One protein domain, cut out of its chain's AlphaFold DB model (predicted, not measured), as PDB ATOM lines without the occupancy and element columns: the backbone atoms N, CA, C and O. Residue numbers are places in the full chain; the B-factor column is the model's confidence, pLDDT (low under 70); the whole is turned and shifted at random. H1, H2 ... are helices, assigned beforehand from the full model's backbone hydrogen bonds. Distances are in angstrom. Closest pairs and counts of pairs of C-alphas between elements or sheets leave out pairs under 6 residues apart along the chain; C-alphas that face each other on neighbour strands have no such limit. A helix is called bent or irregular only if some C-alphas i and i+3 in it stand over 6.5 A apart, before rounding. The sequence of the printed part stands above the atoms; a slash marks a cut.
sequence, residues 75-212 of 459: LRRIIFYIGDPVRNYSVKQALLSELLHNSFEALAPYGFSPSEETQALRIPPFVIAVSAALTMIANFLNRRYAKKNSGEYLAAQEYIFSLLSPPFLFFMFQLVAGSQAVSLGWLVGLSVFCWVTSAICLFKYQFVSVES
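AT A GLANCE: This is residues 75 to 212 of the 459 residues of an uncharacterized protein of Gammaproteobacteria bacterium RIFCSPHIGHO2_12_FULL_38_11 (UniProt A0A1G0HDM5). Two long helices, H1 and H2, cross as an X near their middles, and the short helix H3 packs on both of them close to the crossing. H5 packs on H3 and runs back the opposite way, while H4, between H3 and H5 in the chain, is turned steeply to H1 and H5. The printed part has 138 residues with five named helices, H1 to H5 in chain order, and no named strand, and its class is all helix. It is elongated, spanning 52 by 34 by 26 A, and only just loose, close to compact, with a radius of gyration of the C-alphas of 17.3 A.

IN THESE COORDINATES: H1 is residues 75 to 110, 51.4 A long, from C-alpha 75 at (153.809, 151.111, 42.783). It has a kink of 31 degrees near residue 84 and is irregular, with C-alphas 106 and 109 7.1 A apart. H2 is residues 116 to 148, 46.9 A long, with a kink of 40 degrees near residue 123; it is only just irregular, with C-alphas 120 and 123 6.8 A apart. H3 is residues 156 to 164, 13.1 A, beginning at C-alpha 156 (155.645, 168.887, 28.706). H4 is residues 166 to 177, 15.8 A. H5 is residues 185 to 203, 27.1 A, ending at C-alpha 203 (158.991, 175.231, 19.130).

HOW THE PARTS SIT: H1 and H3 are the hubs, touching three helices each. H1 and H2 form a helical hairpin at a steep tilt of 44 degrees, opposite ways; residues 85 to 97 of H1 touch residues 124 to 139 of H2, and the closest C-alphas, of Gln 93 and Ser 131, are 5.2 A apart. H1 touches H3 at a shallow tilt of 19 degrees, the same way, closest at the C-alphas of Leu 95 and Leu 164, 5.4 A. H2 and H3 are also a helical hairpin, at a shallow tilt of 31 degrees; residues 134 to 142 of H2 touch H3, closest at the C-alphas of Ala 138 and Ala 156, 4.9 A. H3 touches H5 at a shallow tilt of 19 degrees, opposite ways, closest at the C-alphas of Leu 163 and Trp 195, 5.4 A. H4 touches H5 at a steep tilt of 55 degrees, closest at the C-alphas of Pro 166 and Ser 191, 5.3 A. H4 touches H1 with residues 166 to 167 alone, closest at the C-alphas of Pro 167 and Leu 99, 5.7 A. H3 and H4 meet only through their link, H1 and H5 are near each other, and H2 is apart from H4 and H5. Every O i to N i+4 pair is within hydrogen-bond range in H3, H4 and H5, against 28 of 32 in H1 and 25 of 29 in H2.

THE WHOLE: The two C-alphas farthest apart, those of Gly 111 and Ser 150, are 52.7 A apart. The printed part has no cut and no long link. The mean pLDDT of the printed part is 74.3, and 40 residues are under 70, among them 75 to 84, 174 to 182 and 201 to 212.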
ATOM      1  N   LEU A  75     153.459 149.796  42.235       55.97
ATOM      2  CA  LEU A  75     153.809 151.111  42.783       55.97
ATOM      3  C   LEU A  75     154.154 152.094  41.658       55.97
ATOM      4  O   LEU A  75     153.640 153.211  41.620       55.97
ATOM      5  N   ARG A  76     154.952 151.642  40.682       55.31
ATOM      6  CA  ARG A  76     155.299 152.418  39.489       55.31
ATOM      7  C   ARG A  76     154.057 152.794  38.679       55.31
ATOM      8  O   ARG A  76     153.914 153.946  38.276       55.31
ATOM      9  N   ARG A  77     153.115 151.864  38.489       58.81
ATOM     10  CA  ARG A  77     151.835 152.154  37.823       58.81
ATOM     11  C   ARG A  77     150.996 153.166  38.609       58.81
ATOM     12  O   ARG A  77     150.486 154.102  38.007       58.81
ATOM     13  N   ILE A  78     150.871 153.030  39.926       62.12
ATOM     14  CA  ILE A  78     150.105 153.974  40.759       62.12
ATOM     15  C   ILE A  78     150.717 155.379  40.677       62.12
ATOM     16  O   ILE A  78     150.002 156.352  40.437       62.12
ATOM     17  N   ILE A  79     152.040 155.486  40.793       61.72
ATOM     18  CA  ILE A  79     152.760 156.758  40.703       61.72
ATOM     19  C   ILE A  79     152.558 157.419  39.331       61.72
ATOM     20  O   ILE A  79     152.155 158.578  39.278       61.72
ATOM     21  N   PHE A  80     152.747 156.698  38.221       60.72
ATOM     22  CA  PHE A  80     152.670 157.305  36.883       60.72
ATOM     23  C   PHE A  80     151.251 157.488  36.338       60.72
ATOM     24  O   PHE A  80     150.991 158.452  35.620       60.72
ATOM     25  N   TYR A  81     150.324 156.572  36.630       62.56
ATOM     26  CA  TYR A  81     148.969 156.631  36.072       62.56
ATOM     27  C   TYR A  81     147.985 157.399  36.955       62.56
ATOM     28  O   TYR A  81     146.973 157.867  36.437       62.56
ATOM     29  N   ILE A  82     148.275 157.556  38.252       65.31
ATOM     30  CA  ILE A  82     147.399 158.259  39.202       65.31
ATOM     31  C   ILE A  82     148.132 159.452  39.823       65.31
ATOM     32  O   ILE A  82     147.644 160.577  39.739       65.31
ATOM     33  N   GLY A  83     149.320 159.233  40.391       69.12
ATOM     34  CA  GLY A  83     150.083 160.264  41.103       69.12
ATOM     35  C   GLY A  83     150.480 161.458  40.231       69.12
ATOM     36  O   GLY A  83     150.181 162.598  40.576       69.12
ATOM     37  N   ASP A  84     151.103 161.209  39.080       68.56
ATOM     38  CA  ASP A  84     151.591 162.255  38.172       68.56
ATOM     39  C   ASP A  84     150.468 163.118  37.566       68.56
ATOM     40  O   ASP A  84     150.599 164.345  37.551       68.56
ATOM     41  N   PRO A  85     149.336 162.555  37.094       76.38
ATOM     42  CA  PRO A  85     148.194 163.357  36.665       76.38
ATOM     43  C   PRO A  85     147.605 164.222  37.783       76.38
ATOM     44  O   PRO A  85     147.336 165.398  37.538       76.38
ATOM     45  N   VAL A  86     147.444 163.674  38.994       80.50
ATOM     46  CA  VAL A  86     146.928 164.420  40.156       80.50
ATOM     47  C   VAL A  86     147.882 165.552  40.521       80.50
ATOM     48  O   VAL A  86     147.460 166.700  40.609       80.50
ATOM     49  N   ARG A  87     149.184 165.262  40.622       81.50
ATOM     50  CA  ARG A  87     150.241 166.259  40.822       81.50
ATOM     51  C   ARG A  87     150.160 167.376  39.783       81.50
ATOM     52  O   ARG A  87     150.107 168.550  40.142       81.50
ATOM     53  N   ASN A  88     150.147 167.016  38.500       81.81
ATOM     54  CA  ASN A  88     150.149 167.973  37.395       81.81
ATOM     55  C   ASN A  88     148.906 168.864  37.404       81.81
ATOM     56  O   ASN A  88     149.019 170.066  37.161       81.81
ATOM     57  N   TYR A  89     147.741 168.284  37.688       87.06
ATOM     58  CA  TYR A  89     146.497 169.027  37.827       87.06
ATOM     59  C   TYR A  89     146.561 169.995  39.008       87.06
ATOM     60  O   TYR A  89     146.365 171.195  38.813       87.06
ATOM     61  N   SER A  90     146.913 169.504  40.201       87.69
ATOM     62  CA  SER A  90     146.938 170.319  41.414       87.69
ATOM     63  C   SER A  90     147.918 171.484  41.315       87.69
ATOM     64  O   SER A  90     147.585 172.598  41.709       87.69
ATOM     65  N   VAL A  91     149.102 171.256  40.746       86.56
ATOM     66  CA  VAL A  91     150.104 172.306  40.534       86.56
ATOM     67  C   VAL A  91     149.591 173.363  39.553       86.56
ATOM     68  O   VAL A  91     149.628 174.552  39.854       86.56
ATOM     69  N   LYS A  92     149.047 172.956  38.398       88.44
ATOM     70  CA  LYS A  92     148.533 173.903  37.391       88.44
ATOM     71  C   LYS A  92     147.329 174.687  37.886       88.44
ATOM     72  O   LYS A  92     147.184 175.847  37.517       88.44
ATOM     73  N   GLN A  93     146.463 174.071  38.681       90.25
ATOM     74  CA  GLN A  93     145.310 174.750  39.255       90.25
ATOM     75  C   GLN A  93     145.727 175.829  40.249       90.25
ATOM     76  O   GLN A  93     145.241 176.953  40.138       90.25
ATOM     77  N   ALA A  94     146.664 175.531  41.151       88.06
ATOM     78  CA  ALA A  94     147.193 176.522  42.083       88.06
ATOM     79  C   ALA A  94     147.846 177.695  41.337       88.06
ATOM     80  O   ALA A  94     147.504 178.845  41.590       88.06
ATOM     81  N   LEU A  95     148.722 177.405  40.369       87.81
ATOM     82  CA  LEU A  95     149.421 178.430  39.588       87.81
ATOM     83  C   LEU A  95     148.464 179.293  38.750       87.81
ATOM     84  O   LEU A  95     148.600 180.512  38.717       87.81
ATOM     85  N   LEU A  96     147.483 178.677  38.079       88.38
ATOM     86  CA  LEU A  96     146.501 179.403  37.271       88.38
ATOM     87  C   LEU A  96     145.588 180.276  38.138       88.38
ATOM     88  O   LEU A  96     145.291 181.405  37.754       88.38
ATOM     89  N   SER A  97     145.166 179.766  39.299       85.12
ATOM     90  CA  SER A  97     144.376 180.540  40.265       85.12
ATOM     91  C   SER A  97     145.148 181.771  40.727       85.12
ATOM     92  O   SER A  97     144.597 182.867  40.737       85.12
ATOM     93  N   GLU A  98     146.434 181.598  41.041       84.31
ATOM     94  CA  GLU A  98     147.300 182.687  41.487       84.31
ATOM     95  C   GLU A  98     147.517 183.740  40.404       84.31
ATOM     96  O   GLU A  98     147.414 184.939  40.649       84.31
ATOM     97  N   LEU A  99     147.773 183.290  39.175       84.69
ATOM     98  CA  LEU A  99     147.971 184.180  38.040       84.69
ATOM     99  C   LEU A  99     146.728 185.022  37.764       84.69
ATOM    100  O   LEU A  99     146.848 186.225  37.531       84.69
ATOM    101  N   LEU A 100     145.544 184.409  37.804       83.69
ATOM    102  CA  LEU A 100     144.286 185.127  37.621       83.69
ATOM    103  C   LEU A 100     144.026 186.101  38.763       83.69
ATOM    104  O   LEU A 100     143.683 187.247  38.494       83.69
ATOM    105  N   HIS A 101     144.237 185.675  40.008       81.44
ATOM    106  CA  HIS A 101     144.053 186.531  41.172       81.44
ATOM    107  C   HIS A 101     144.928 187.791  41.091       81.44
ATOM    108  O   HIS A 101     144.392 188.898  41.068       81.44
ATOM    109  N   ASN A 102     146.240 187.635  40.896       78.25
ATOM    110  CA  ASN A 102     147.157 188.773  40.771       78.25
ATOM    111  C   ASN A 102     146.831 189.651  39.552       78.25
ATOM    112  O   ASN A 102     147.030 190.864  39.581       78.25
ATOM    113  N   SER A 103     146.300 189.060  38.477       79.94
ATOM    114  CA  SER A 103     145.822 189.826  37.320       79.94
ATOM    115  C   SER A 103     144.586 190.664  37.663       79.94
ATOM    116  O   SER A 103     144.482 191.801  37.212       79.94
ATOM    117  N   PHE A 104     143.653 190.146  38.466       82.69
ATOM    118  CA  PHE A 104     142.478 190.902  38.906       82.69
ATOM    119  C   PHE A 104     142.841 192.018  39.880       82.69
ATOM    120  O   PHE A 104     142.311 193.120  39.742       82.69
ATOM    121  N   GLU A 105     143.779 191.780  40.797       77.81
ATOM    122  CA  GLU A 105     144.315 192.833  41.664       77.81
ATOM    123  C   GLU A 105     144.985 193.944  40.850       77.81
ATOM    124  O   GLU A 105     144.693 195.121  41.051       77.81
ATOM    125  N   ALA A 106     145.804 193.582  39.855       73.62
ATOM    126  CA  ALA A 106     146.434 194.541  38.946       73.62
ATOM    127  C   ALA A 106     145.414 195.408  38.187       73.62
ATOM    128  O   ALA A 106     145.681 196.568  37.868       73.62
ATOM    129  N   LEU A 107     144.247 194.839  37.878       76.19
ATOM    130  CA  LEU A 107     143.171 195.478  37.123       76.19
ATOM    131  C   LEU A 107     142.168 196.240  38.005       76.19
ATOM    132  O   LEU A 107     141.385 197.039  37.483       76.19
ATOM    133  N   ALA A 108     142.189 196.037  39.326       80.56
ATOM    134  CA  ALA A 108     141.258 196.663  40.265       80.56
ATOM    135  C   ALA A 108     141.291 198.204  40.251       80.56
ATOM    136  O   ALA A 108     140.210 198.796  40.182       80.56
ATOM    137  N   PRO A 109     142.460 198.884  40.204       80.19
ATOM    138  CA  PRO A 109     142.521 200.348  40.121       80.19
ATOM    139  C   PRO A 109     141.844 200.929  38.873       80.19
ATOM    140  O   PRO A 109     141.477 202.101  38.852       80.19
ATOM    141  N   TYR A 110     141.671 200.111  37.835       80.19
ATOM    142  CA  TYR A 110     141.053 200.498  36.570       80.19
ATOM    143  C   TYR A 110     139.559 200.146  36.497       80.19
ATOM    144  O   TYR A 110     138.939 200.339  35.456       80.19
ATOM    145  N   GLY A 111     138.971 199.619  37.578       79.06
ATOM    146  CA  GLY A 111     137.560 199.225  37.618       79.06
ATOM    147  C   GLY A 111     137.234 197.962  36.811       79.06
ATOM    148  O   GLY A 111     136.066 197.708  36.535       79.06
ATOM    149  N   PHE A 112     138.244 197.167  36.435       80.56
ATOM    150  CA  PHE A 112     138.075 195.939  35.644       80.56
ATOM    151  C   PHE A 112     138.159 194.647  36.476       80.56
ATOM    152  O   PHE A 112     138.135 193.554  35.908       80.56
ATOM    153  N   SER A 113     138.259 194.743  37.806       80.94
ATOM    154  CA  SER A 113     138.259 193.557  38.670       80.94
ATOM    155  C   SER A 113     136.852 192.937  38.756       80.94
ATOM    156  O   SER A 113     135.875 193.675  38.916       80.94
ATOM    157  N   PRO A 114     136.706 191.602  38.639       81.00
ATOM    158  CA  PRO A 114     135.413 190.935  38.777       81.00
ATOM    159  C   PRO A 114     134.822 191.117  40.184       81.00
ATOM    160  O   PRO A 114     135.563 191.211  41.161       81.00
ATOM    161  N   SER A 115     133.491 191.085  40.312       81.62
ATOM    162  CA  SER A 115     132.829 191.112  41.627       81.62
ATOM    163  C   SER A 115     133.208 189.903  42.492       81.62
ATOM    164  O   SER A 115     133.501 188.833  41.956       81.62
ATOM    165  N   GLU A 116     133.129 190.033  43.820       77.25
ATOM    166  CA  GLU A 116     133.425 188.940  44.766       77.25
ATOM    167  C   GLU A 116     132.612 187.670  44.471       77.25
ATOM    168  O   GLU A 116     133.162 186.574  44.423       77.25
ATOM    169  N   GLU A 117     131.320 187.813  44.160       77.44
ATOM    170  CA  GLU A 117     130.460 186.692  43.759       77.44
ATOM    171  C   GLU A 117     130.972 186.000  42.483       77.44
ATOM    172  O   GLU A 117     130.992 184.770  42.380       77.44
ATOM    173  N   THR A 118     131.436 186.783  41.503       80.44
ATOM    174  CA  THR A 118     131.998 186.244  40.259       80.44
ATOM    175  C   THR A 118     133.291 185.481  40.544       80.44
ATOM    176  O   THR A 118     133.467 184.373  40.029       80.44
ATOM    177  N   GLN A 119     134.162 186.035  41.391       77.06
ATOM    178  CA  GLN A 119     135.410 185.395  41.806       77.06
ATOM    179  C   GLN A 119     135.170 184.107  42.603       77.06
ATOM    180  O   GLN A 119     135.884 183.131  42.391       77.06
ATOM    181  N   ALA A 120     134.140 184.068  43.451       74.38
ATOM    182  CA  ALA A 120     133.833 182.917  44.297       74.38
ATOM    183  C   ALA A 120     133.092 181.784  43.565       74.38
ATOM    184  O   ALA A 120     133.312 180.616  43.875       74.38
ATOM    185  N   LEU A 121     132.209 182.093  42.606       75.00
ATOM    186  CA  LEU A 121     131.288 181.091  42.040       75.00
ATOM    187  C   LEU A 121     131.459 180.842  40.541       75.00
ATOM    188  O   LEU A 121     131.182 179.739  40.071       75.00
ATOM    189  N   ARG A 122     131.896 181.844  39.771       80.38
ATOM    190  CA  ARG A 122     131.929 181.749  38.301       80.38
ATOM    191  C   ARG A 122     133.310 181.444  37.756       80.38
ATOM    192  O   ARG A 122     133.411 180.678  36.810       80.38
ATOM    193  N   ILE A 123     134.360 182.008  38.346       84.75
ATOM    194  CA  ILE A 123     135.750 181.808  37.909       84.75
ATOM    195  C   ILE A 123     136.288 180.405  38.246       84.75
ATOM    196  O   ILE A 123     136.887 179.795  37.355       84.75
ATOM    197  N   PRO A 124     136.055 179.826  39.445       85.69
ATOM    198  CA  PRO A 124     136.657 178.544  39.816       85.69
ATOM    199  C   PRO A 124     136.331 177.379  38.864       85.69
ATOM    200  O   PRO A 124     137.257 176.646  38.515       85.69
ATOM    201  N   PRO A 125     135.097 177.221  38.334       86.94
ATOM    202  CA  PRO A 125     134.811 176.226  37.297       86.94
ATOM    203  C   PRO A 125     135.684 176.356  36.040       86.94
ATOM    204  O   PRO A 125     136.130 175.344  35.496       86.94
ATOM    205  N   PHE A 126     135.968 177.584  35.586       87.25
ATOM    206  CA  PHE A 126     136.855 177.805  34.439       87.25
ATOM    207  C   PHE A 126     138.289 177.417  34.766       87.25
ATOM    208  O   PHE A 126     138.932 176.750  33.958       87.25
ATOM    209  N   VAL A 127     138.780 177.777  35.954       88.94
ATOM    210  CA  VAL A 127     140.118 177.374  36.406       88.94
ATOM    211  C   VAL A 127     140.226 175.850  36.436       88.94
ATOM    212  O   VAL A 127     141.147 175.295  35.842       88.94
ATOM    213  N   ILE A 128     139.250 175.162  37.037       89.56
ATOM    214  CA  ILE A 128     139.184 173.694  37.089       89.56
ATOM    215  C   ILE A 128     139.262 173.093  35.678       89.56
ATOM    216  O   ILE A 128     140.089 172.211  35.425       89.56
ATOM    217  N   ALA A 129     138.436 173.584  34.751       88.62
ATOM    218  CA  ALA A 129     138.376 173.077  33.384       88.62
ATOM    219  C   ALA A 129     139.681 173.326  32.608       88.62
ATOM    220  O   ALA A 129     140.203 172.414  31.963       88.62
ATOM    221  N   VAL A 130     140.242 174.535  32.698       90.56
ATOM    222  CA  VAL A 130     141.487 174.902  32.009       90.56
ATOM    223  C   VAL A 130     142.668 174.113  32.572       90.56
ATOM    224  O   VAL A 130     143.460 173.572  31.802       90.56
ATOM    225  N   SER A 131     142.779 173.955  33.892       90.50
ATOM    226  CA  SER A 131     143.845 173.158  34.510       90.50
ATOM    227  C   SER A 131     143.757 171.675  34.140       90.50
ATOM    228  O   SER A 131     144.787 171.042  33.878       90.50
ATOM    229  N   ALA A 132     142.544 171.118  34.036       89.12
ATOM    230  CA  ALA A 132     142.334 169.764  33.529       89.12
ATOM    231  C   ALA A 132     142.751 169.644  32.052       89.12
ATOM    232  O   ALA A 132     143.503 168.731  31.696       89.12
ATOM    233  N   ALA A 133     142.353 170.598  31.203       88.50
ATOM    234  CA  ALA A 133     142.738 170.642  29.792       88.50
ATOM    235  C   ALA A 133     144.261 170.737  29.611       88.50
ATOM    236  O   ALA A 133     144.850 169.935  28.886       88.50
ATOM    237  N   LEU A 134     144.931 171.638  30.332       88.75
ATOM    238  CA  LEU A 134     146.392 171.773  30.319       88.75
ATOM    239  C   LEU A 134     147.106 170.512  30.833       88.75
ATOM    240  O   LEU A 134     148.231 170.205  30.427       88.75
ATOM    241  N   THR A 135     146.483 169.759  31.739       87.00
ATOM    242  CA  THR A 135     146.997 168.461  32.204       87.00
ATOM    243  C   THR A 135     146.880 167.393  31.127       87.00
ATOM    244  O   THR A 135     147.864 166.714  30.835       87.00
ATOM    245  N   MET A 136     145.726 167.305  30.467       84.50
ATOM    246  CA  MET A 136     145.515 166.396  29.342       84.50
ATOM    247  C   MET A 136     146.449 166.704  28.167       84.50
ATOM    248  O   MET A 136     147.054 165.782  27.624       84.50
ATOM    249  N   ILE A 137     146.632 167.983  27.820       84.75
ATOM    250  CA  ILE A 137     147.545 168.419  26.755       84.75
ATOM    251  C   ILE A 137     148.985 168.007  27.075       84.75
ATOM    252  O   ILE A 137     149.635 167.398  26.228       84.75
ATOM    253  N   ALA A 138     149.481 168.264  28.293       80.88
ATOM    254  CA  ALA A 138     150.830 167.842  28.682       80.88
ATOM    255  C   ALA A 138     151.011 166.322  28.559       80.88
ATOM    256  O   ALA A 138     151.970 165.855  27.948       80.88
ATOM    257  N   ASN A 139     150.052 165.548  29.073       78.19
ATOM    258  CA  ASN A 139     150.091 164.089  28.991       78.19
ATOM    259  C   ASN A 139     150.052 163.596  27.537       78.19
ATOM    260  O   ASN A 139     150.769 162.659  27.181       78.19
ATOM    261  N   PHE A 140     149.250 164.231  26.683       81.69
ATOM    262  CA  PHE A 140     149.186 163.919  25.258       81.69
ATOM    263  C   PHE A 140     150.512 164.213  24.547       81.69
ATOM    264  O   PHE A 140     151.012 163.354  23.820       81.69
ATOM    265  N   LEU A 141     151.104 165.388  24.783       78.19
ATOM    266  CA  LEU A 141     152.392 165.778  24.206       78.19
ATOM    267  C   LEU A 141     153.504 164.816  24.635       78.19
ATOM    268  O   LEU A 141     154.237 164.319  23.781       78.19
ATOM    269  N   ASN A 142     153.562 164.473  25.925       75.25
ATOM    270  CA  ASN A 142     154.514 163.501  26.458       75.25
ATOM    271  C   ASN A 142     154.381 162.132  25.784       75.25
ATOM    272  O   ASN A 142     155.373 161.575  25.318       75.25
ATOM    273  N   ARG A 143     153.157 161.601  25.669       72.31
ATOM    274  CA  ARG A 143     152.904 160.302  25.021       72.31
ATOM    275  C   ARG A 143     153.256 160.314  23.538       72.31
ATOM    276  O   ARG A 143     153.854 159.366  23.035       72.31
ATOM    277  N   ARG A 144     152.880 161.380  22.826       75.06
ATOM    278  CA  ARG A 144     153.169 161.525  21.396       75.06
ATOM    279  C   ARG A 144     154.674 161.590  21.144       75.06
ATOM    280  O   ARG A 144     155.147 160.967  20.198       75.06
ATOM    281  N   TYR A 145     155.403 162.322  21.984       71.88
ATOM    282  CA  TYR A 145     156.852 162.431  21.889       71.88
ATOM    283  C   TYR A 145     157.543 161.095  22.185       71.88
ATOM    284  O   TYR A 145     158.338 160.643  21.366       71.88
ATOM    285  N   ALA A 146     157.151 160.404  23.258       69.50
ATOM    286  CA  ALA A 146     157.694 159.089  23.599       69.50
ATOM    287  C   ALA A 146     157.477 158.048  22.491       69.50
ATOM    288  O   ALA A 146     158.370 157.255  22.201       69.50
ATOM    289  N   LYS A 147     156.318 158.086  21.816       72.06
ATOM    290  CA  LYS A 147     156.037 157.215  20.664       72.06
ATOM    291  C   LYS A 147     156.922 157.530  19.452       72.06
ATOM    292  O   LYS A 147     157.242 156.626  18.690       72.06
ATOM    293  N   LYS A 148     157.268 158.803  19.237       77.12
ATOM    294  CA  LYS A 148     158.057 159.242  18.077       77.12
ATOM    295  C   LYS A 148     159.559 159.007  18.268       77.12
ATOM    296  O   LYS A 148     160.232 158.713  17.288       77.12
ATOM    297  N   ASN A 149     160.059 159.123  19.497       67.44
ATOM    298  CA  ASN A 149     161.491 159.090  19.804       67.44
ATOM    299  C   ASN A 149     161.847 157.910  20.719       67.44
ATOM    300  O   ASN A 149     162.513 158.077  21.732       67.44
ATOM    301  N   SER A 150     161.349 156.715  20.390       65.56
ATOM    302  CA  SER A 150     161.812 155.448  20.979       65.56
ATOM    303  C   SER A 150     161.873 155.406  22.518       65.56
ATOM    304  O   SER A 150     162.792 154.828  23.089       65.56
ATOM    305  N   GLY A 151     160.882 155.989  23.202       55.88
ATOM    306  CA  GLY A 151     160.787 155.942  24.667       55.88
ATOM    307  C   GLY A 151     161.416 157.120  25.419       55.88
ATOM    308  O   GLY A 151     161.460 157.083  26.648       55.88
ATOM    309  N   GLU A 152     161.854 158.173  24.726       60.25
ATOM    310  CA  GLU A 152     162.280 159.429  25.357       60.25
ATOM    311  C   GLU A 152     161.101 160.212  25.963       60.25
ATOM    312  O   GLU A 152     160.001 160.265  25.402       60.25
ATOM    313  N   TYR A 153     161.322 160.858  27.112       63.09
ATOM    314  CA  TYR A 153     160.292 161.630  27.807       63.09
ATOM    315  C   TYR A 153     160.482 163.138  27.619       63.09
ATOM    316  O   TYR A 153     161.545 163.682  27.897       63.09
ATOM    317  N   LEU A 154     159.414 163.812  27.184       67.62
ATOM    318  CA  LEU A 154     159.404 165.243  26.860       67.62
ATOM    319  C   LEU A 154     159.356 166.172  28.088       67.62
ATOM    320  O   LEU A 154     159.860 167.287  28.044       67.62
ATOM    321  N   ALA A 155     158.680 165.758  29.159       71.44
ATOM    322  CA  ALA A 155     158.373 166.614  30.308       71.44
ATOM    323  C   ALA A 155     157.565 167.901  29.985       71.44
ATOM    324  O   ALA A 155     157.790 168.961  30.565       71.44
ATOM    325  N   ALA A 156     156.548 167.802  29.120       72.81
ATOM    326  CA  ALA A 156     155.645 168.887  28.706       72.81
ATOM    327  C   ALA A 156     155.034 169.691  29.876       72.81
ATOM    328  O   ALA A 156     154.728 170.876  29.744       72.81
ATOM    329  N   GLN A 157     154.838 169.045  31.026       75.88
ATOM    330  CA  GLN A 157     154.308 169.659  32.238       75.88
ATOM    331  C   GLN A 157     155.195 170.784  32.792       75.88
ATOM    332  O   GLN A 157     154.642 171.747  33.315       75.88
ATOM    333  N   GLU A 158     156.518 170.715  32.619       74.56
ATOM    334  CA  GLU A 158     157.465 171.720  33.126       74.56
ATOM    335  C   GLU A 158     157.378 173.035  32.333       74.56
ATOM    336  O   GLU A 158     157.488 174.128  32.888       74.56
ATOM    337  N   TYR A 159     157.081 172.959  31.034       74.75
ATOM    338  CA  TYR A 159     156.848 174.154  30.217       74.75
ATOM    339  C   TYR A 159     155.551 174.853  30.618       74.75
ATOM    340  O   TYR A 159     155.519 176.069  30.779       74.75
ATOM    341  N   ILE A 160     154.479 174.083  30.836       78.56
ATOM    342  CA  ILE A 160     153.209 174.646  31.311       78.56
ATOM    343  C   ILE A 160     153.367 175.230  32.717       78.56
ATOM    344  O   ILE A 160     152.798 176.277  33.008       78.56
ATOM    345  N   PHE A 161     154.160 174.589  33.577       81.12
ATOM    346  CA  PHE A 161     154.530 175.152  34.869       81.12
ATOM    347  C   PHE A 161     155.197 176.523  34.698       81.12
ATOM    348  O   PHE A 161     154.749 177.492  35.305       81.12
ATOM    349  N   SER A 162     156.197 176.636  33.817       79.38
ATOM    350  CA  SER A 162     156.887 177.906  33.565       79.38
ATOM    351  C   SER A 162     155.930 179.001  33.080       79.38
ATOM    352  O   SER A 162     155.972 180.110  33.612       79.38
ATOM    353  N   LEU A 163     154.995 178.677  32.178       83.25
ATOM    354  CA  LEU A 163     153.961 179.605  31.695       83.25
ATOM    355  C   LEU A 163     153.084 180.192  32.810       83.25
ATOM    356  O   LEU A 163     152.652 181.340  32.703       83.25
ATOM    357  N   LEU A 164     152.803 179.406  33.852       85.00
ATOM    358  CA  LEU A 164     151.902 179.775  34.947       85.00
ATOM    359  C   LEU A 164     152.639 180.235  36.218       85.00
ATOM    360  O   LEU A 164     152.012 180.745  37.140       85.00
ATOM    361  N   SER A 165     153.965 180.103  36.263       82.88
ATOM    362  CA  SER A 165     154.819 180.527  37.380       82.88
ATOM    363  C   SER A 165     155.100 182.038  37.567       82.88
ATOM    364  O   SER A 165     155.654 182.364  38.623       82.88
ATOM    365  N   PRO A 166     154.746 182.988  36.660       85.44
ATOM    366  CA  PRO A 166     155.065 184.409  36.849       85.44
ATOM    367  C   PRO A 166     154.673 185.025  38.204       85.44
ATOM    368  O   PRO A 166     155.474 185.805  38.709       85.44
ATOM    369  N   PRO A 167     153.533 184.685  38.841       80.25
ATOM    370  CA  PRO A 167     153.182 185.180  40.178       80.25
ATOM    371  C   PRO A 167     154.235 184.876  41.245       80.25
ATOM    372  O   PRO A 167     154.667 185.756  41.983       80.25
ATOM    373  N   PHE A 168     154.715 183.635  41.283       78.50
ATOM    374  CA  PHE A 168     155.704 183.204  42.266       78.50
ATOM    375  C   PHE A 168     157.105 183.704  41.918       78.50
ATOM    376  O   PHE A 168     157.893 183.982  42.818       78.50
ATOM    377  N   LEU A 169     157.409 183.891  40.628       77.12
ATOM    378  CA  LEU A 169     158.615 184.607  40.209       77.12
ATOM    379  C   LEU A 169     158.554 186.074  40.633       77.12
ATOM    380  O   LEU A 169     159.542 186.597  41.127       77.12
ATOM    381  N   PHE A 170     157.405 186.730  40.494       76.06
ATOM    382  CA  PHE A 170     157.200 188.101  40.947       76.06
ATOM    383  C   PHE A 170     157.409 188.223  42.463       76.06
ATOM    384  O   PHE A 170     158.200 189.065  42.887       76.06
ATOM    385  N   PHE A 171     156.830 187.320  43.262       72.38
ATOM    386  CA  PHE A 171     157.110 187.246  44.700       72.38
ATOM    387  C   PHE A 171     158.593 186.975  44.982       72.38
ATOM    388  O   PHE A 171     159.183 187.633  45.830       72.38
ATOM    389  N   MET A 172     159.242 186.083  44.229       71.44
ATOM    390  CA  MET A 172     160.687 185.847  44.319       71.44
ATOM    391  C   MET A 172     161.517 187.104  43.992       71.44
ATOM    392  O   MET A 172     162.523 187.367  44.647       71.44
ATOM    393  N   PHE A 173     161.124 187.911  43.008       70.19
ATOM    394  CA  PHE A 173     161.819 189.160  42.692       70.19
ATOM    395  C   PHE A 173     161.590 190.222  43.766       70.19
ATOM    396  O   PHE A 173     162.545 190.895  44.150       70.19
ATOM    397  N   GLN A 174     160.374 190.326  44.306       67.19
ATOM    398  CA  GLN A 174     160.088 191.163  45.474       67.19
ATOM    399  C   GLN A 174     160.912 190.739  46.692       67.19
ATOM    400  O   GLN A 174     161.430 191.594  47.403       67.19
ATOM    401  N   LEU A 175     161.124 189.435  46.882       60.31
ATOM    402  CA  LEU A 175     161.980 188.890  47.936       60.31
ATOM    403  C   LEU A 175     163.444 189.324  47.807       60.31
ATOM    404  O   LEU A 175     164.107 189.570  48.810       60.31
ATOM    405  N   VAL A 176     163.966 189.403  46.582       60.34
ATOM    406  CA  VAL A 176     165.384 189.715  46.339       60.34
ATOM    407  C   VAL A 176     165.638 191.222  46.246       60.34
ATOM    408  O   VAL A 176     166.694 191.692  46.669       60.34
ATOM    409  N   ALA A 177     164.702 191.981  45.672       61.09
ATOM    410  CA  ALA A 177     164.862 193.409  45.400       61.09
ATOM    411  C   ALA A 177     164.138 194.326  46.406       61.09
ATOM    412  O   ALA A 177     164.409 195.526  46.419       61.09
ATOM    413  N   GLY A 178     163.260 193.777  47.250       54.66
ATOM    414  CA  GLY A 178     162.370 194.515  48.148       54.66
ATOM    415  C   GLY A 178     161.023 194.846  47.490       54.66
ATOM    416  O   GLY A 178     160.956 195.155  46.297       54.66
ATOM    417  N   SER A 179     159.943 194.806  48.276       60.78
ATOM    418  CA  SER A 179     158.556 194.995  47.813       60.78
ATOM    419  C   SER A 179     158.342 196.332  47.087       60.78
ATOM    420  O   SER A 179     157.679 196.373  46.051       60.78
ATOM    421  N   GLN A 180     158.973 197.409  47.563       58.28
ATOM    422  CA  GLN A 180     158.856 198.753  46.984       58.28
ATOM    423  C   GLN A 180     159.595 198.927  45.645       58.28
ATOM    424  O   GLN A 180     159.293 199.851  44.891       58.28
ATOM    425  N   ALA A 181     160.554 198.052  45.323       60.00
ATOM    426  CA  ALA A 181     161.355 198.154  44.100       60.00
ATOM    427  C   ALA A 181     160.695 197.478  42.884       60.00
ATOM    428  O   ALA A 181     161.077 197.744  41.740       60.00
ATOM    429  N   VAL A 182     159.712 196.603  43.108       64.31
ATOM    430  CA  VAL A 182     159.124 195.742  42.074       64.31
ATOM    431  C   VAL A 182     157.643 196.083  41.911       64.31
ATOM    432  O   VAL A 182     156.777 195.568  42.611       64.31
ATOM    433  N   SER A 183     157.352 196.982  40.968       72.25
ATOM    434  CA  SER A 183     155.981 197.368  40.624       72.25
ATOM    435  C   SER A 183     155.226 196.249  39.900       72.25
ATOM    436  O   SER A 183     155.830 195.386  39.267       72.25
ATOM    437  N   LEU A 184     153.892 196.317  39.888       67.94
ATOM    438  CA  LEU A 184     153.016 195.413  39.123       67.94
ATOM    439  C   LEU A 184     153.378 195.300  37.625       67.94
ATOM    440  O   LEU A 184     153.111 194.274  37.003       67.94
ATOM    441  N   GLY A 185     154.058 196.299  37.043       69.31
ATOM    442  CA  GLY A 185     154.594 196.218  35.678       69.31
ATOM    443  C   GLY A 185     155.617 195.088  35.481       69.31
ATOM    444  O   GLY A 185     155.721 194.532  34.386       69.31
ATOM    445  N   TRP A 186     156.317 194.679  36.543       76.69
ATOM    446  CA  TRP A 186     157.201 193.513  36.523       76.69
ATOM    447  C   TRP A 186     156.442 192.204  36.353       76.69
ATOM    448  O   TRP A 186     156.940 191.323  35.660       76.69
ATOM    449  N   LEU A 187     155.235 192.067  36.912       78.12
ATOM    450  CA  LEU A 187     154.414 190.869  36.715       78.12
ATOM    451  C   LEU A 187     154.078 190.679  35.228       78.12
ATOM    452  O   LEU A 187     154.182 189.567  34.707       78.12
ATOM    453  N   VAL A 188     153.752 191.768  34.522       77.56
ATOM    454  CA  VAL A 188     153.497 191.751  33.072       77.56
ATOM    455  C   VAL A 188     154.763 191.374  32.302       77.56
ATOM    456  O   VAL A 188     154.729 190.470  31.468       77.56
ATOM    457  N   GLY A 189     155.898 192.012  32.611       80.31
ATOM    458  CA  GLY A 189     157.181 191.712  31.968       80.31
ATOM    459  C   GLY A 189     157.638 190.264  32.179       80.31
ATOM    460  O   GLY A 189     158.035 189.596  31.224       80.31
ATOM    461  N   LEU A 190     157.518 189.749  33.406       83.19
ATOM    462  CA  LEU A 190     157.826 188.360  33.754       83.19
ATOM    463  C   LEU A 190     156.887 187.379  33.054       83.19
ATOM    464  O   LEU A 190     157.345 186.338  32.586       83.19
ATOM    465  N   SER A 191     155.601 187.715  32.936       83.25
ATOM    466  CA  SER A 191     154.629 186.888  32.218       83.25
ATOM    467  C   SER A 191     154.987 186.775  30.739       83.25
ATOM    468  O   SER A 191     155.111 185.665  30.225       83.25
ATOM    469  N   VAL A 192     155.265 187.902  30.072       83.31
ATOM    470  CA  VAL A 192     155.710 187.910  28.669       83.31
ATOM    471  C   VAL A 192     157.008 187.124  28.506       83.31
ATOM    472  O   VAL A 192     157.107 186.298  27.601       83.31
ATOM    473  N   PHE A 193     157.983 187.328  29.396       84.38
ATOM    474  CA  PHE A 193     159.240 186.588  29.371       84.38
ATOM    475  C   PHE A 193     159.007 185.078  29.466       84.38
ATOM    476  O   PHE A 193     159.460 184.347  28.590       84.38
ATOM    477  N   CYS A 194     158.257 184.612  30.469       85.38
ATOM    478  CA  CYS A 194     157.977 183.189  30.669       85.38
ATOM    479  C   CYS A 194     157.195 182.583  29.501       85.38
ATOM    480  O   CYS A 194     157.440 181.437  29.120       85.38
ATOM    481  N   TRP A 195     156.271 183.340  28.905       83.75
ATOM    482  CA  TRP A 195     155.508 182.896  27.740       83.75
ATOM    483  C   TRP A 195     156.380 182.754  26.502       83.75
ATOM    484  O   TRP A 195     156.344 181.717  25.840       83.75
ATOM    485  N   VAL A 196     157.203 183.762  26.216       81.06
ATOM    486  CA  VAL A 196     158.101 183.763  25.059       81.06
ATOM    487  C   VAL A 196     159.171 182.684  25.199       81.06
ATOM    488  O   VAL A 196     159.392 181.935  24.249       81.06
ATOM    489  N   THR A 197     159.808 182.544  26.366       78.00
ATOM    490  CA  THR A 197     160.828 181.505  26.580       78.00
ATOM    491  C   THR A 197     160.225 180.110  26.483       78.00
ATOM    492  O   THR A 197     160.755 179.281  25.746       78.00
ATOM    493  N   SER A 198     159.079 179.862  27.123       78.75
ATOM    494  CA  SER A 198     158.381 178.574  27.031       78.75
ATOM    495  C   SER A 198     157.977 178.251  25.594       78.75
ATOM    496  O   SER A 198     158.175 177.124  25.148       78.75
ATOM    497  N   ALA A 199     157.473 179.229  24.834       72.38
ATOM    498  CA  ALA A 199     157.147 179.045  23.423       72.38
ATOM    499  C   ALA A 199     158.399 178.716  22.592       72.38
ATOM    500  O   ALA A 199     158.405 177.739  21.848       72.38
ATOM    501  N   ILE A 200     159.491 179.470  22.746       73.12
ATOM    502  CA  ILE A 200     160.750 179.205  22.032       73.12
ATOM    503  C   ILE A 200     161.284 177.806  22.367       73.12
ATOM    504  O   ILE A 200     161.710 177.085  21.464       73.12
ATOM    505  N   CYS A 201     161.240 177.399  23.635       66.69
ATOM    506  CA  CYS A 201     161.676 176.070  24.050       66.69
ATOM    507  C   CYS A 201     160.759 174.955  23.529       66.69
ATOM    508  O   CYS A 201     161.260 173.890  23.193       66.69
ATOM    509  N   LEU A 202     159.451 175.192  23.410       65.25
ATOM    510  CA  LEU A 202     158.508 174.231  22.832       65.25
ATOM    511  C   LEU A 202     158.642 174.103  21.303       65.25
ATOM    512  O   LEU A 202     158.393 173.025  20.767       65.25
ATOM    513  N   PHE A 203     159.009 175.182  20.600       65.38
ATOM    514  CA  PHE A 203     158.991 175.231  19.130       65.38
ATOM    515  C   PHE A 203     160.367 175.121  18.446       65.38
ATOM    516  O   PHE A 203     160.431 174.591  17.338       65.38
ATOM    517  N   LYS A 204     161.459 175.628  19.041       53.72
ATOM    518  CA  LYS A 204     162.771 175.775  18.367       53.72
ATOM    519  C   LYS A 204     163.820 174.770  18.830       53.72
ATOM    520  O   LYS A 204     164.540 174.209  18.008       53.72
ATOM    521  N   TYR A 205     163.932 174.562  20.135       49.00
ATOM    522  CA  TYR A 205     164.826 173.555  20.688       49.00
ATOM    523  C   TYR A 205     164.032 172.262  20.713       49.00
ATOM    524  O   TYR A 205     163.150 172.122  21.551       49.00
ATOM    525  N   GLN A 206     164.261 171.359  19.754       47.34
ATOM    526  CA  GLN A 206     163.700 170.015  19.844       47.34
ATOM    527  C   GLN A 206     164.100 169.437  21.202       47.34
ATOM    528  O   GLN A 206     165.257 169.108  21.423       47.34
ATOM    529  N   PHE A 207     163.120 169.461  22.100       44.31
ATOM    530  CA  PHE A 207     162.864 168.587  23.223       44.31
ATOM    531  C   PHE A 207     164.122 167.957  23.831       44.31
ATOM    532  O   PHE A 207     164.678 167.019  23.271       44.31
ATOM    533  N   VAL A 208     164.546 168.475  24.993       41.59
ATOM    534  CA  VAL A 208     165.579 167.831  25.816       41.59
ATOM    535  C   VAL A 208     165.043 166.453  26.175       41.59
ATOM    536  O   VAL A 208     164.147 166.342  27.014       41.59
ATOM    537  N   SER A 209     165.522 165.421  25.488       38.84
ATOM    538  CA  SER A 209     165.140 164.064  25.808       38.84
ATOM    539  C   SER A 209     165.686 163.745  27.189       38.84
ATOM    540  O   SER A 209     166.889 163.785  27.442       38.84
ATOM    541  N   VAL A 210     164.781 163.496  28.128       42.12
ATOM    542  CA  VAL A 210     165.170 162.880  29.388       42.12
ATOM    543  C   VAL A 210     165.035 161.382  29.173       42.12
ATOM    544  O   VAL A 210     163.947 160.900  28.835       42.12
ATOM    545  N   GLU A 211     166.134 160.642  29.339       38.09
ATOM    546  CA  GLU A 211     166.083 159.181  29.355       38.09
ATOM    547  C   GLU A 211     165.031 158.736  30.384       38.09
ATOM    548  O   GLU A 211     165.071 159.119  31.558       38.09
ATOM    549  N   SER A 212     164.056 157.928  29.952       33.56
ATOM    550  CA  SER A 212     162.927 157.490  30.792       33.56
ATOM    551  C   SER A 212     163.343 156.645  32.006       33.56
ATOM    552  O   SER A 212     162.547 156.421  32.920       33.56
TER     553      SER A 212